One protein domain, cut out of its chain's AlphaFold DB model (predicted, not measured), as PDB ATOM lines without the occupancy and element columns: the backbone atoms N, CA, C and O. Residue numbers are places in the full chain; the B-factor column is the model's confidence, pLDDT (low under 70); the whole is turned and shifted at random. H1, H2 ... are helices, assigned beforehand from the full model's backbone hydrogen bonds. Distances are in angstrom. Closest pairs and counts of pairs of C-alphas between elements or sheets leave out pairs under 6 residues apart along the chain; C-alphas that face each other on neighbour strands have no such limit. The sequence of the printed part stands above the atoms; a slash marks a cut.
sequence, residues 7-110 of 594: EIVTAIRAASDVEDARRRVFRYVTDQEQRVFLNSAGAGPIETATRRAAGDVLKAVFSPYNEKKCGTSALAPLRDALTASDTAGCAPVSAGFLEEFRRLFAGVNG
ATOM      1  N   GLU A   7     -28.018  10.304   1.918       93.19
ATOM      2  CA  GLU A   7     -27.543  11.463   1.164       93.19
ATOM      3  C   GLU A   7     -26.480  11.078   0.137       93.19
ATOM      4  O   GLU A   7     -26.586  11.486  -1.022       93.19
ATOM      5  N   ILE A   8     -25.498  10.249   0.514       94.75
ATOM      6  CA  ILE A   8     -24.482   9.744  -0.423       94.75
ATOM      7  C   ILE A   8     -25.146   8.912  -1.523       94.75
ATOM      8  O   ILE A   8     -24.872   9.116  -2.706       94.75
ATOM      9  N   VAL A   9     -26.048   7.995  -1.160       94.31
ATOM     10  CA  VAL A   9     -26.734   7.138  -2.142       94.31
ATOM     11  C   VAL A   9     -27.570   7.974  -3.113       94.31
ATOM     12  O   VAL A   9     -27.531   7.740  -4.322       94.31
ATOM     13  N   THR A  10     -28.285   8.983  -2.610       94.75
ATOM     14  CA  THR A  10     -29.067   9.912  -3.439       94.75
ATOM     15  C   THR A  10     -28.162  10.740  -4.348       94.75
ATOM     16  O   THR A  10     -28.456  10.892  -5.533       94.75
ATOM     17  N   ALA A  11     -27.031  11.225  -3.831       94.69
ATOM     18  CA  ALA A  11     -26.043  11.975  -4.598       94.69
ATOM     19  C   ALA A  11     -25.465  11.165  -5.769       94.69
ATOM     20  O   ALA A  11     -25.303  11.718  -6.854       94.69
ATOM     21  N   ILE A  12     -25.194   9.870  -5.564       95.38
ATOM     22  CA  ILE A  12     -24.697   8.972  -6.615       95.38
ATOM     23  C   ILE A  12     -25.795   8.671  -7.645       95.38
ATOM     24  O   ILE A  12     -25.537   8.745  -8.843       95.38
ATOM     25  N   ARG A  13     -27.026   8.371  -7.203       94.00
ATOM     26  CA  ARG A  13     -28.152   8.043  -8.099       94.00
ATOM     27  C   ARG A  13     -28.613   9.211  -8.966       94.00
ATOM     28  O   ARG A  13     -29.017   8.999 -10.101       94.00
ATOM     29  N   ALA A  14     -28.587  10.426  -8.422       94.06
ATOM     30  CA  ALA A  14     -29.017  11.632  -9.125       94.06
ATOM     31  C   ALA A  14     -27.938  12.213 -10.055       94.06
ATOM     32  O   ALA A  14     -28.180  13.225 -10.716       94.06
ATOM     33  N   ALA A  15     -26.735  11.638 -10.061       95.31
ATOM     34  CA  ALA A  15     -25.637  12.139 -10.866       95.31
ATOM     35  C   ALA A  15     -25.789  11.737 -12.336       95.31
ATOM     36  O   ALA A  15     -26.162  10.613 -12.656       95.31
ATOM     37  N   SER A  16     -25.464  12.670 -13.230       93.75
ATOM     38  CA  SER A  16     -25.536  12.443 -14.682       93.75
ATOM     39  C   SER A  16     -24.424  11.524 -15.196       93.75
ATOM     40  O   SER A  16     -24.645  10.720 -16.098       93.75
ATOM     41  N   ASP A  17     -23.235  11.615 -14.601       94.81
ATOM     42  CA  ASP A  17     -22.070  10.800 -14.929       94.81
ATOM     43  C   ASP A  17     -21.215  10.494 -13.673       94.81
ATOM     44  O   ASP A  17     -21.578  10.845 -12.547       94.81
ATOM     45  N   VAL A  18     -20.106   9.762 -13.842       94.81
ATOM     46  CA  VAL A  18     -19.223   9.350 -12.731       94.81
ATOM     47  C   VAL A  18     -18.528  10.567 -12.109       94.81
ATOM     48  O   VAL A  18     -18.359  10.625 -10.891       94.81
ATOM     49  N   GLU A  19     -18.181  11.572 -12.917       96.94
ATOM     50  CA  GLU A  19     -17.542  12.803 -12.444       96.94
ATOM     51  C   GLU A  19     -18.504  13.662 -11.616       96.94
ATOM     52  O   GLU A  19     -18.114  14.250 -10.605       96.94
ATOM     53  N   ASP A  20     -19.777  13.723 -12.008       97.31
ATOM     54  CA  ASP A  20     -20.825  14.392 -11.249       97.31
ATOM     55  C   ASP A  20     -21.085  13.684  -9.918       97.31
ATOM     56  O   ASP A  20     -21.129  14.344  -8.876       97.31
ATOM     57  N   ALA A  21     -21.155  12.347  -9.921       96.88
ATOM     58  CA  ALA A  21     -21.297  11.562  -8.694       96.88
ATOM     59  C   ALA A  21     -20.135  11.857  -7.735       96.88
ATOM     60  O   ALA A  21     -20.348  12.153  -6.557       96.88
ATOM     61  N   ARG A  22     -18.907  11.881  -8.262       97.25
ATOM     62  CA  ARG A  22     -17.690  12.166  -7.500       97.25
ATOM     63  C   ARG A  22     -17.722  13.544  -6.850       97.25
ATOM     64  O   ARG A  22     -17.523  13.654  -5.641       97.25
ATOM     65  N   ARG A  23     -18.018  14.598  -7.622       97.62
ATOM     66  CA  ARG A  23     -18.101  15.974  -7.099       97.62
ATOM     67  C   ARG A  23     -19.158  16.108  -6.005       97.62
ATOM     68  O   ARG A  23     -18.916  16.794  -5.012       97.62
ATOM     69  N   ARG A  24     -20.320  15.465  -6.174       97.38
ATOM     70  CA  ARG A  24     -21.403  15.492  -5.179       97.38
ATOM     71  C   ARG A  24     -20.994  14.802  -3.881       97.38
ATOM     72  O   ARG A  24     -21.191  15.381  -2.815       97.38
ATOM     73  N   VAL A  25     -20.379  13.620  -3.966       96.44
ATOM     74  CA  VAL A  25     -19.894  12.891  -2.784       96.44
ATOM     75  C   VAL A  25     -18.776  13.663  -2.080       96.44
ATOM     76  O   VAL A  25     -18.828  13.816  -0.864       96.44
ATOM     77  N   PHE A  26     -17.803  14.217  -2.812       97.19
ATOM     78  CA  PHE A  26     -16.712  14.998  -2.211       97.19
ATOM     79  C   PHE A  26     -17.221  16.231  -1.471       97.19
ATOM     80  O   PHE A  26     -16.761  16.506  -0.361       97.19
ATOM     81  N   ARG A  27     -18.194  16.947  -2.049       96.62
ATOM     82  CA  ARG A  27     -18.842  18.075  -1.375       96.62
ATOM     83  C   ARG A  27     -19.517  17.622  -0.085       96.62
ATOM     84  O   ARG A  27     -19.235  18.190   0.958       96.62
ATOM     85  N   TYR A  28     -20.325  16.563  -0.147       94.75
ATOM     86  CA  TYR A  28     -20.995  16.025   1.036       94.75
ATOM     87  C   TYR A  28     -20.001  15.660   2.148       94.75
ATOM     88  O   TYR A  28     -20.169  16.105   3.278       94.75
ATOM     89  N   VAL A  29     -18.945  14.898   1.838       94.25
ATOM     90  CA  VAL A  29     -17.934  14.491   2.833       94.25
ATOM     91  C   VAL A  29     -17.227  15.709   3.433       94.25
ATOM     92  O   VAL A  29     -17.080  15.786   4.650       94.25
ATOM     93  N   THR A  30     -16.852  16.687   2.603       93.00
ATOM     94  CA  THR A  30     -16.200  17.924   3.062       93.00
ATOM     95  C   THR A  30     -17.115  18.732   3.984       93.00
ATOM     96  O   THR A  30     -16.674  19.200   5.033       93.00
ATOM     97  N   ASP A  31     -18.401  18.852   3.646       90.94
ATOM     98  CA  ASP A  31     -19.385  19.546   4.481       90.94
ATOM     99  C   ASP A  31     -19.566  18.832   5.833       90.94
ATOM    100  O   ASP A  31     -19.667  19.485   6.873       90.94
ATOM    101  N   GLN A  32     -19.559  17.492   5.853       86.06
ATOM    102  CA  GLN A  32     -19.606  16.727   7.105       86.06
ATOM    103  C   GLN A  32     -18.349  16.933   7.960       86.06
ATOM    104  O   GLN A  32     -18.458  17.120   9.172       86.06
ATOM    105  N   GLU A  33     -17.160  16.950   7.355       86.06
ATOM    106  CA  GLU A  33     -15.905  17.245   8.059       86.06
ATOM    107  C   GLU A  33     -15.918  18.652   8.665       86.06
ATOM    108  O   GLU A  33     -15.572  18.828   9.835       86.06
ATOM    109  N   GLN A  34     -16.379  19.656   7.913       87.50
ATOM    110  CA  GLN A  34     -16.524  21.021   8.421       87.50
ATOM    111  C   GLN A  34     -17.481  21.082   9.612       87.50
ATOM    112  O   GLN A  34     -17.166  21.719  10.617       87.50
ATOM    113  N   ARG A  35     -18.620  20.380   9.547       84.31
ATOM    114  CA  ARG A  35     -19.583  20.340  10.658       84.31
ATOM    115  C   ARG A  35     -18.977  19.783  11.940       84.31
ATOM    116  O   ARG A  35     -19.259  20.317  13.014       84.31
ATOM    117  N   VAL A  36     -18.141  18.752  11.822       80.25
ATOM    118  CA  VAL A  36     -17.392  18.167  12.942       80.25
ATOM    119  C   VAL A  36     -16.419  19.181  13.542       80.25
ATOM    120  O   VAL A  36     -16.441  19.400  14.749       80.25
ATOM    121  N   PHE A  37     -15.598  19.849  12.724       81.12
ATOM    122  CA  PHE A  37     -14.626  20.833  13.225       81.12
ATOM    123  C   PHE A  37     -15.270  22.082  13.830       81.12
ATOM    124  O   PHE A  37     -14.703  22.688  14.735       81.12
ATOM    125  N   LEU A  38     -16.463  22.446  13.365       84.44
ATOM    126  CA  LEU A  38     -17.260  23.534  13.928       84.44
ATOM    127  C   LEU A  38     -18.087  23.100  15.152       84.44
ATOM    128  O   LEU A  38     -18.894  23.887  15.641       84.44
ATOM    129  N   ASN A  39     -17.916  21.860  15.637       72.69
ATOM    130  CA  ASN A  39     -18.686  21.253  16.730       72.69
ATOM    131  C   ASN A  39     -20.214  21.347  16.541       72.69
ATOM    132  O   ASN A  39     -20.989  21.421  17.490       72.69
ATOM    133  N   SER A  40     -20.658  21.367  15.285       65.62
ATOM    134  CA  SER A  40     -22.069  21.520  14.908       65.62
ATOM    135  C   SER A  40     -22.767  20.183  14.645       65.62
ATOM    136  O   SER A  40     -23.975  20.153  14.431       65.62
ATOM    137  N   ALA A  41     -22.015  19.077  14.662       63.75
ATOM    138  CA  ALA A  41     -22.527  17.728  14.427       63.75
ATOM    139  C   ALA A  41     -23.038  17.023  15.699       63.75
ATOM    140  O   ALA A  41     -23.660  15.976  15.575       63.75
ATOM    141  N   GLY A  42     -22.759  17.551  16.900       65.06
ATOM    142  CA  GLY A  42     -23.155  16.924  18.174       65.06
ATOM    143  C   GLY A  42     -22.513  15.557  18.458       65.06
ATOM    144  O   GLY A  42     -22.901  14.899  19.412       65.06
ATOM    145  N   ALA A  43     -21.543  15.142  17.640       68.31
ATOM    146  CA  ALA A  43     -20.927  13.822  17.670       68.31
ATOM    147  C   ALA A  43     -19.867  13.690  18.774       68.31
ATOM    148  O   ALA A  43     -19.019  14.572  18.949       68.31
ATOM    149  N   GLY A  44     -19.842  12.543  19.455       73.94
ATOM    150  CA  GLY A  44     -18.803  12.223  20.437       73.94
ATOM    151  C   GLY A  44     -17.396  12.112  19.813       73.94
ATOM    152  O   GLY A  44     -17.250  11.975  18.591       73.94
ATOM    153  N   PRO A  45     -16.311  12.118  20.615       77.19
ATOM    154  CA  PRO A  45     -14.939  12.057  20.092       77.19
ATOM    155  C   PRO A  45     -14.634  10.812  19.242       77.19
ATOM    156  O   PRO A  45     -13.876  10.889  18.273       77.19
ATOM    157  N   ILE A  46     -15.220   9.661  19.590       77.06
ATOM    158  CA  ILE A  46     -15.007   8.399  18.866       77.06
ATOM    159  C   ILE A  46     -15.724   8.430  17.515       77.06
ATOM    160  O   ILE A  46     -15.119   8.114  16.491       77.06
ATOM    161  N   GLU A  47     -16.982   8.866  17.504       78.06
ATOM    162  CA  GLU A  47     -17.767   9.060  16.287       78.06
ATOM    163  C   GLU A  47     -17.067  10.033  15.331       78.06
ATOM    164  O   GLU A  47     -16.869   9.736  14.153       78.06
ATOM    165  N   THR A  48     -16.594  11.159  15.869       81.81
ATOM    166  CA  THR A  48     -15.804  12.156  15.144       81.81
ATOM    167  C   THR A  48     -14.567  11.538  14.484       81.81
ATOM    168  O   THR A  48     -14.286  11.805  13.312       81.81
ATOM    169  N   ALA A  49     -13.821  10.693  15.201       83.81
ATOM    170  CA  ALA A  49     -12.638  10.032  14.657       83.81
ATOM    171  C   ALA A  49     -12.989   9.037  13.536       83.81
ATOM    172  O   ALA A  49     -12.343   9.048  12.485       83.81
ATOM    173  N   THR A  50     -14.029   8.221  13.731       85.06
ATOM    174  CA  THR A  50     -14.540   7.278  12.723       85.06
ATOM    175  C   THR A  50     -14.977   8.007  11.458       85.06
ATOM    176  O   THR A  50     -14.575   7.624  10.358       85.06
ATOM    177  N   ARG A  51     -15.756   9.082  11.614       88.12
ATOM    178  CA  ARG A  51     -16.283   9.888  10.512       88.12
ATOM    179  C   ARG A  51     -15.180  10.445   9.631       88.12
ATOM    180  O   ARG A  51     -15.261  10.342   8.410       88.12
ATOM    181  N   ARG A  52     -14.131  10.987  10.252       88.94
ATOM    182  CA  ARG A  52     -12.964  11.521   9.541       88.94
ATOM    183  C   ARG A  52     -12.217  10.433   8.781       88.94
ATOM    184  O   ARG A  52     -12.001  10.577   7.586       88.94
ATOM    185  N   ALA A  53     -11.894   9.324   9.445       91.06
ATOM    186  CA  ALA A  53     -11.174   8.225   8.805       91.06
ATOM    187  C   ALA A  53     -11.957   7.640   7.613       91.06
ATOM    188  O   ALA A  53     -11.397   7.451   6.537       91.06
ATOM    189  N   ALA A  54     -13.264   7.419   7.776       93.81
ATOM    190  CA  ALA A  54     -14.135   6.943   6.703       93.81
ATOM    191  C   ALA A  54     -14.257   7.961   5.552       93.81
ATOM    192  O   ALA A  54     -14.236   7.578   4.384       93.81
ATOM    193  N   GLY A  55     -14.349   9.257   5.869       94.94
ATOM    194  CA  GLY A  55     -14.383  10.336   4.880       94.94
ATOM    195  C   GLY A  55     -13.108  10.403   4.041       94.94
ATOM    196  O   GLY A  55     -13.182  10.461   2.811       94.94
ATOM    197  N   ASP A  56     -11.944  10.321   4.684       95.12
ATOM    198  CA  ASP A  56     -10.641  10.313   4.013       95.12
ATOM    199  C   ASP A  56     -10.489   9.108   3.074       95.12
ATOM    200  O   ASP A  56     -10.106   9.275   1.914       95.12
ATOM    201  N   VAL A  57     -10.889   7.917   3.524       96.81
ATOM    202  CA  VAL A  57     -10.879   6.699   2.698       96.81
ATOM    203  C   VAL A  57     -11.848   6.814   1.527       96.81
ATOM    204  O   VAL A  57     -11.483   6.485   0.403       96.81
ATOM    205  N   LEU A  58     -13.064   7.329   1.737       97.31
ATOM    206  CA  LEU A  58     -14.037   7.497   0.656       97.31
ATOM    207  C   LEU A  58     -13.533   8.474  -0.418       97.31
ATOM    208  O   LEU A  58     -13.658   8.196  -1.612       97.31
ATOM    209  N   LYS A  59     -12.907   9.587  -0.007       97.50
ATOM    210  CA  LYS A  59     -12.255  10.533  -0.929       97.50
ATOM    211  C   LYS A  59     -11.111   9.866  -1.697       97.50
ATOM    212  O   LYS A  59     -11.000  10.067  -2.906       97.50
ATOM    213  N   ALA A  60     -10.287   9.062  -1.021       97.69
ATOM    214  CA  ALA A  60      -9.181   8.343  -1.643       97.69
ATOM    215  C   ALA A  60      -9.675   7.306  -2.668       97.69
ATOM    216  O   ALA A  60      -9.226   7.326  -3.813       97.69
ATOM    217  N   VAL A  61     -10.638   6.462  -2.293       98.12
ATOM    218  CA  VAL A  61     -11.187   5.382  -3.129       98.12
ATOM    219  C   VAL A  61     -11.928   5.916  -4.357       98.12
ATOM    220  O   VAL A  61     -11.904   5.292  -5.413       98.12
ATOM    221  N   PHE A  62     -12.562   7.087  -4.265       98.12
ATOM    222  CA  PHE A  62     -13.211   7.730  -5.414       98.12
ATOM    223  C   PHE A  62     -12.290   8.686  -6.181       98.12
ATOM    224  O   PHE A  62     -12.747   9.338  -7.114       98.12
ATOM    225  N   SER A  63     -11.007   8.804  -5.836       97.25
ATOM    226  CA  SER A  63     -10.083   9.712  -6.523       97.25
ATOM    227  C   SER A  63      -9.699   9.201  -7.923       97.25
ATOM    228  O   SER A  63      -9.169   8.095  -8.021       97.25
ATOM    229  N   PRO A  64      -9.817  10.009  -9.002       97.06
ATOM    230  CA  PRO A  64      -9.360   9.626 -10.344       97.06
ATOM    231  C   PRO A  64      -7.859   9.310 -10.393       97.06
ATOM    232  O   PRO A  64      -7.404   8.479 -11.178       97.06
ATOM    233  N   TYR A  65      -7.075   9.967  -9.530       96.56
ATOM    234  CA  TYR A  65      -5.647   9.695  -9.386       96.56
ATOM    235  C   TYR A  65      -5.403   8.256  -8.913       96.56
ATOM    236  O   TYR A  65      -4.580   7.548  -9.497       96.56
ATOM    237  N   ASN A  66      -6.163   7.799  -7.914       97.69
ATOM    238  CA  ASN A  66      -6.045   6.438  -7.397       97.69
ATOM    239  C   ASN A  66      -6.671   5.405  -8.340       97.69
ATOM    240  O   ASN A  66      -6.133   4.310  -8.458       97.69
ATOM    241  N   GLU A  67      -7.726   5.753  -9.086       97.25
ATOM    242  CA  GLU A  67      -8.266   4.885 -10.143       97.25
ATOM    243  C   GLU A  67      -7.200   4.564 -11.195       97.25
ATOM    244  O   GLU A  67      -6.962   3.398 -11.517       97.25
ATOM    245  N   LYS A  68      -6.486   5.593 -11.675       96.56
ATOM    246  CA  LYS A  68      -5.372   5.417 -12.616       96.56
ATOM    247  C   LYS A  68      -4.241   4.589 -12.007       96.56
ATOM    248  O   LYS A  68      -3.682   3.735 -12.689       96.56
ATOM    249  N   LYS A  69      -3.897   4.847 -10.743       95.94
ATOM    250  CA  LYS A  69      -2.809   4.160 -10.033       95.94
ATOM    251  C   LYS A  69      -3.102   2.675  -9.796       95.94
ATOM    252  O   LYS A  69      -2.202   1.857  -9.936       95.94
ATOM    253  N   CYS A  70      -4.341   2.331  -9.452       96.88
ATOM    254  CA  CYS A  70      -4.758   0.955  -9.178       96.88
ATOM    255  C   CYS A  70      -5.244   0.202 -10.424       96.88
ATOM    256  O   CYS A  70      -5.418  -1.012 -10.357       96.88
ATOM    257  N   GLY A  71      -5.496   0.895 -11.540       96.31
ATOM    258  CA  GLY A  71      -6.031   0.293 -12.763       96.31
ATOM    259  C   GLY A  71      -7.483  -0.186 -12.636       96.31
ATOM    260  O   GLY A  71      -7.919  -1.020 -13.423       96.31
ATOM    261  N   THR A  72      -8.231   0.310 -11.647       96.00
ATOM    262  CA  THR A  72      -9.634  -0.058 -11.391       96.00
ATOM    263  C   THR A  72     -10.408   1.129 -10.818       96.00
ATOM    264  O   THR A  72      -9.832   1.967 -10.129       96.00
ATOM    265  N   SER A  73     -11.720   1.186 -11.070       96.06
ATOM    266  CA  SER A  73     -12.631   2.165 -10.457       96.06
ATOM    267  C   SER A  73     -13.524   1.504  -9.414       96.06
ATOM    268  O   SER A  73     -14.014   0.394  -9.619       96.06
ATOM    269  N   ALA A  74     -13.755   2.214  -8.311       96.94
ATOM    270  CA  ALA A  74     -14.785   1.893  -7.330       96.94
ATOM    271  C   ALA A  74     -16.115   2.598  -7.636       96.94
ATOM    272  O   ALA A  74     -17.182   2.002  -7.524       96.94
ATOM    273  N   LEU A  75     -16.073   3.878  -8.023       96.94
ATOM    274  CA  LEU A  75     -17.282   4.696  -8.130       96.94
ATOM    275  C   LEU A  75     -18.154   4.309  -9.328       96.94
ATOM    276  O   LEU A  75     -19.374   4.273  -9.193       96.94
ATOM    277  N   ALA A  76     -17.547   4.016 -10.481       94.94
ATOM    278  CA  ALA A  76     -18.289   3.621 -11.676       94.94
ATOM    279  C   ALA A  76     -19.140   2.354 -11.442       94.94
ATOM    280  O   ALA A  76     -20.365   2.453 -11.540       94.94
ATOM    281  N   PRO A  77     -18.563   1.206 -11.025       94.38
ATOM    282  CA  PRO A  77     -19.351  -0.001 -10.777       94.38
ATOM    283  C   PRO A  77     -20.328   0.151  -9.602       94.38
ATOM    284  O   PRO A  77     -21.415  -0.421  -9.636       94.38
ATOM    285  N   LEU A  78     -19.997   0.955  -8.582       95.06
ATOM    286  CA  LEU A  78     -20.929   1.245  -7.489       95.06
ATOM    287  C   LEU A  78     -22.147   2.040  -7.969       95.06
ATOM    288  O   LEU A  78     -23.274   1.736  -7.580       95.06
ATOM    289  N   ARG A  79     -21.942   3.062  -8.806       93.44
ATOM    290  CA  ARG A  79     -23.036   3.852  -9.377       93.44
ATOM    291  C   ARG A  79     -23.924   2.980 -10.252       93.44
ATOM    292  O   ARG A  79     -25.144   3.050 -10.112       93.44
ATOM    293  N   ASP A  80     -23.333   2.154 -11.108       91.12
ATOM    294  CA  ASP A  80     -24.084   1.247 -11.974       91.12
ATOM    295  C   ASP A  80     -24.924   0.280 -11.114       91.12
ATOM    296  O   ASP A  80     -26.137   0.202 -11.292       91.12
ATOM    297  N   ALA A  81     -24.345  -0.310 -10.060       89.94
ATOM    298  CA  ALA A  81     -25.074  -1.154  -9.105       89.94
ATOM    299  C   ALA A  81     -26.202  -0.421  -8.341       89.94
ATOM    300  O   ALA A  81     -27.179  -1.044  -7.927       89.94
ATOM    301  N   LEU A  82     -26.088   0.895  -8.131       89.44
ATOM    302  CA  LEU A  82     -27.098   1.699  -7.435       89.44
ATOM    303  C   LEU A  82     -28.208   2.237  -8.350       89.44
ATOM    304  O   LEU A  82     -29.267   2.602  -7.828       89.44
ATOM    305  N   THR A  83     -27.960   2.333  -9.657       85.12
ATOM    306  CA  THR A  83     -28.854   2.955 -10.655       85.12
ATOM    307  C   THR A  83     -29.519   1.950 -11.588       85.12
ATOM    308  O   THR A  83     -30.568   2.259 -12.150       85.12
ATOM    309  N   ALA A  84     -28.953   0.752 -11.731       76.56
ATOM    310  CA  ALA A  84     -29.501  -0.297 -12.570       76.56
ATOM    311  C   ALA A  84     -30.901  -0.733 -12.110       76.56
ATOM    312  O   ALA A  84     -31.106  -1.137 -10.965       76.56
ATOM    313  N   SER A  85     -31.863  -0.672 -13.034       60.22
ATOM    314  CA  SER A  85     -33.188  -1.286 -12.896       60.22
ATOM    315  C   SER A  85     -33.199  -2.768 -13.303       60.22
ATOM    316  O   SER A  85     -34.103  -3.493 -12.902       60.22
ATOM    317  N   ASP A  86     -32.201  -3.204 -14.084       55.81
ATOM    318  CA  ASP A  86     -31.949  -4.578 -14.540       55.81
ATOM    319  C   ASP A  86     -30.422  -4.813 -14.586       55.81
ATOM    320  O   ASP A  86     -29.665  -3.896 -14.909       55.81
ATOM    321  N   THR A  87     -29.945  -6.006 -14.223       56.44
ATOM    322  CA  THR A  87     -28.509  -6.321 -14.069       56.44
ATOM    323  C   THR A  87     -27.801  -6.620 -15.394       56.44
ATOM    324  O   THR A  87     -26.572  -6.736 -15.425       56.44
ATOM    325  N   ALA A  88     -28.543  -6.719 -16.499       47.81
ATOM    326  CA  ALA A  88     -27.998  -6.958 -17.830       47.81
ATOM    327  C   ALA A  88     -27.125  -5.775 -18.310       47.81
ATOM    328  O   ALA A  88     -27.629  -4.729 -18.708       47.81
ATOM    329  N   GLY A  89     -25.797  -5.951 -18.287       55.00
ATOM    330  CA  GLY A  89     -24.815  -4.979 -18.798       55.00
ATOM    331  C   GLY A  89     -24.017  -4.215 -17.734       55.00
ATOM    332  O   GLY A  89     -23.098  -3.480 -18.093       55.00
ATOM    333  N   CYS A  90     -24.308  -4.405 -16.443       59.00
ATOM    334  CA  CYS A  90     -23.485  -3.855 -15.361       59.00
ATOM    335  C   CYS A  90     -22.209  -4.681 -15.160       59.00
ATOM    336  O   CYS A  90     -22.230  -5.909 -15.275       59.00
ATOM    337  N   ALA A  91     -21.103  -4.027 -14.796       64.31
ATOM    338  CA  ALA A  91     -19.920  -4.745 -14.331       64.31
ATOM    339  C   ALA A  91     -20.276  -5.556 -13.066       64.31
ATOM    340  O   ALA A  91     -20.864  -4.991 -12.137       64.31
ATOM    341  N   PRO A  92     -19.951  -6.860 -12.998       81.88
ATOM    342  CA  PRO A  92     -20.272  -7.668 -11.830       81.88
ATOM    343  C   PRO A  92     -19.479  -7.171 -10.617       81.88
ATOM    344  O   PRO A  92     -18.250  -7.094 -10.651       81.88
ATOM    345  N   VAL A  93     -20.190  -6.849  -9.539       90.81
ATOM    346  CA  VAL A  93     -19.616  -6.505  -8.231       90.81
ATOM    347  C   VAL A  93     -19.919  -7.605  -7.221       90.81
ATOM    348  O   VAL A  93     -20.976  -8.234  -7.272       90.81
ATOM    349  N   SER A  94     -18.996  -7.851  -6.294       94.12
ATOM    350  CA  SER A  94     -19.175  -8.865  -5.255       94.12
ATOM    351  C   SER A  94     -20.065  -8.367  -4.110       94.12
ATOM    352  O   SER A  94     -20.209  -7.166  -3.873       94.12
ATOM    353  N   ALA A  95     -20.625  -9.294  -3.329       91.75
ATOM    354  CA  ALA A  95     -21.310  -8.942  -2.083       91.75
ATOM    355  C   ALA A  95     -20.367  -8.223  -1.097       91.75
ATOM    356  O   ALA A  95     -20.782  -7.278  -0.428       91.75
ATOM    357  N   GLY A  96     -19.089  -8.622  -1.057       94.50
ATOM    358  CA  GLY A  96     -18.063  -7.971  -0.241       94.50
ATOM    359  C   GLY A  96     -17.813  -6.517  -0.644       94.50
ATOM    360  O   GLY A  96     -17.679  -5.667   0.227       94.50
ATOM    361  N   PHE A  97     -17.839  -6.205  -1.942       97.06
ATOM    362  CA  PHE A  97     -17.754  -4.828  -2.435       97.06
ATOM    363  C   PHE A  97     -18.925  -3.967  -1.946       97.06
ATOM    364  O   PHE A  97     -18.725  -2.862  -1.448       97.06
ATOM    365  N   LEU A  98     -20.155  -4.477  -2.046       95.38
ATOM    366  CA  LEU A  98     -21.339  -3.751  -1.576       95.38
ATOM    367  C   LEU A  98     -21.314  -3.547  -0.052       95.38
ATOM    368  O   LEU A  98     -21.747  -2.499   0.435       95.38
ATOM    369  N   GLU A  99     -20.799  -4.527   0.693       95.25
ATOM    370  CA  GLU A  99     -20.649  -4.445   2.146       95.25
ATOM    371  C   GLU A  99     -19.578  -3.429   2.570       95.25
ATOM    372  O   GLU A  99     -19.852  -2.627   3.462       95.25
ATOM    373  N   GLU A 100     -18.424  -3.376   1.891       96.75
ATOM    374  CA  GLU A 100     -17.406  -2.332   2.098       96.75
ATOM    375  C   GLU A 100     -18.026  -0.931   2.019       96.75
ATOM    376  O   GLU A 100     -17.896  -0.133   2.947       96.75
ATOM    377  N   PHE A 101     -18.778  -0.637   0.950       97.00
ATOM    378  CA  PHE A 101     -19.414   0.674   0.795       97.00
ATOM    379  C   PHE A 101     -20.550   0.903   1.781       97.00
ATOM    380  O   PHE A 101     -20.697   2.018   2.282       97.00
ATOM    381  N   ARG A 102     -21.330  -0.128   2.131       95.19
ATOM    382  CA  ARG A 102     -22.337   0.001   3.192       95.19
ATOM    383  C   ARG A 102     -21.692   0.420   4.516       95.19
ATOM    384  O   ARG A 102     -22.225   1.311   5.174       95.19
ATOM    385  N   ARG A 103     -20.562  -0.185   4.890       94.75
ATOM    386  CA  ARG A 103     -19.828   0.125   6.127       94.75
ATOM    387  C   ARG A 103     -19.121   1.468   6.060       94.75
ATOM    388  O   ARG A 103     -19.204   2.238   7.009       94.75
ATOM    389  N   LEU A 104     -18.504   1.793   4.930       94.94
ATOM    390  CA  LEU A 104     -17.844   3.078   4.725       94.94
ATOM    391  C   LEU A 104     -18.849   4.238   4.801       94.94
ATOM    392  O   LEU A 104     -18.587   5.240   5.460       94.94
ATOM    393  N   PHE A 105     -20.035   4.079   4.207       95.12
ATOM    394  CA  PHE A 105     -21.124   5.057   4.285       95.12
ATOM    395  C   PHE A 105     -21.647   5.233   5.714       95.12
ATOM    396  O   PHE A 105     -21.832   6.369   6.151       95.12
ATOM    397  N   ALA A 106     -21.823   4.130   6.450       91.19
ATOM    398  CA  ALA A 106     -22.192   4.168   7.865       91.19
ATOM    399  C   ALA A 106     -21.118   4.892   8.698       91.19
ATOM    400  O   ALA A 106     -21.443   5.786   9.478       91.19
ATOM    401  N   GLY A 107     -19.837   4.607   8.442       90.38
ATOM    402  CA  GLY A 107     -18.702   5.286   9.065       90.38
ATOM    403  C   GLY A 107     -18.690   6.793   8.801       90.38
ATOM    404  O   GLY A 107     -18.524   7.568   9.739       90.38
ATOM    405  N   VAL A 108     -18.951   7.233   7.563       90.81
ATOM    406  CA  VAL A 108     -19.104   8.664   7.218       90.81
ATOM    407  C   VAL A 108     -20.319   9.297   7.907       90.81
ATOM    408  O   VAL A 108     -20.329  10.507   8.139       90.81
ATOM    409  N   ASN A 109     -21.337   8.511   8.255       85.25
ATOM    410  CA  ASN A 109     -22.478   8.983   9.035       85.25
ATOM    411  C   ASN A 109     -22.237   8.959  10.558       85.25
ATOM    412  O   ASN A 109     -23.111   9.383  11.300       85.25
ATOM    413  N   GLY A 110     -21.078   8.476  11.022       75.88
ATOM    414  CA  GLY A 110     -20.770   8.315  12.449       75.88
ATOM    415  C   GLY A 110     -21.257   6.995  13.065       75.88
ATOM    416  O   GLY A 110     -20.917   6.660  14.197       75.88
TER     417      GLY A 110
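AT A GLANCE: This is residues 7 to 110 of the 594 residues of the protein "KamA family radical SAM protein" of Spirochaetaceae bacterium (UniProt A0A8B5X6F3). A long helical hairpin of H2 and H3 makes one side of this domain, with the short H1 folded back along the first part of H2 and H5 running across the end where H1 ends and H2 begins. H6 comes in slantwise from the far side and packs on H3 with its last residues, while the short H4, after H3, is set off to one side. The printed part has 104 residues with six named helices, H1 to H6 in chain order, and no named strand; the class is all helix, and the helix packing is part aligned, part crossed. It is compact, with a radius of gyration of the C-alphas of 14.2 A, yet elongated in outline, spanning 45 by 29 by 26 A.

IN THESE COORDINATES: H2, the longest helix, takes residues 18 to 37 and measures 28.8 A, from C-alpha 18 at (-19.223, 9.350, -12.731) to C-alpha 37 at (-14.626, 20.833, 13.225). H1 is residues 7 to 13, beginning at C-alpha 7 at (-27.543, 11.463, 1.164). H3 is residues 45 to 61, 24.5 A long. H4 is residues 64 to 70 and H5 residues 75 to 83. H6, residues 95 to 108, is 20.0 A long and ends at C-alpha 108 at (-19.104, 8.664, 7.218).

HOW THE PARTS SIT: H2 is the hub, touching H1, H3 and H5. H2 and H3 form a helical hairpin, opposite ways at a shallow tilt of 22 degrees; their closest C-alphas, of Val 29 and Gly 55, are 5.8 A apart. H1 and H2 form another, at 6 degrees, with H2 touching through residues 21 to 28 alone; the closest C-alphas are those of Ile 12 and Ala 21, 4.8 A. H5 touches H2 about perpendicular, at 82 degrees, closest at the C-alphas of Val 18 and Ala 76, 5.9 A. H5 also touches H1, at 86 degrees, with the C-alphas of Arg 13 and Thr 83 closest, 5.7 A. H6 touches H3 with residues 104 to 108 alone, opposite ways at a steep tilt of 49 degrees; the closest C-alphas are those of Arg 51 and Val 108, 4.5 A. H4 touches no helix but is near H3, with C-alphas 60 and 66 closest at 6.8 A; it is apart from H5. In all six helices every O i to N i+4 pair is within hydrogen-bond range.

THE WHOLE: The C-alphas farthest apart, of Asn 39 and Ala 88, are 45.6 A from each other. The printed part has no cut. The link H5 to H6, 11 residues, is long. The mean pLDDT of the printed part is 88.6; residues 40 to 43 and 85 to 91 are under 70.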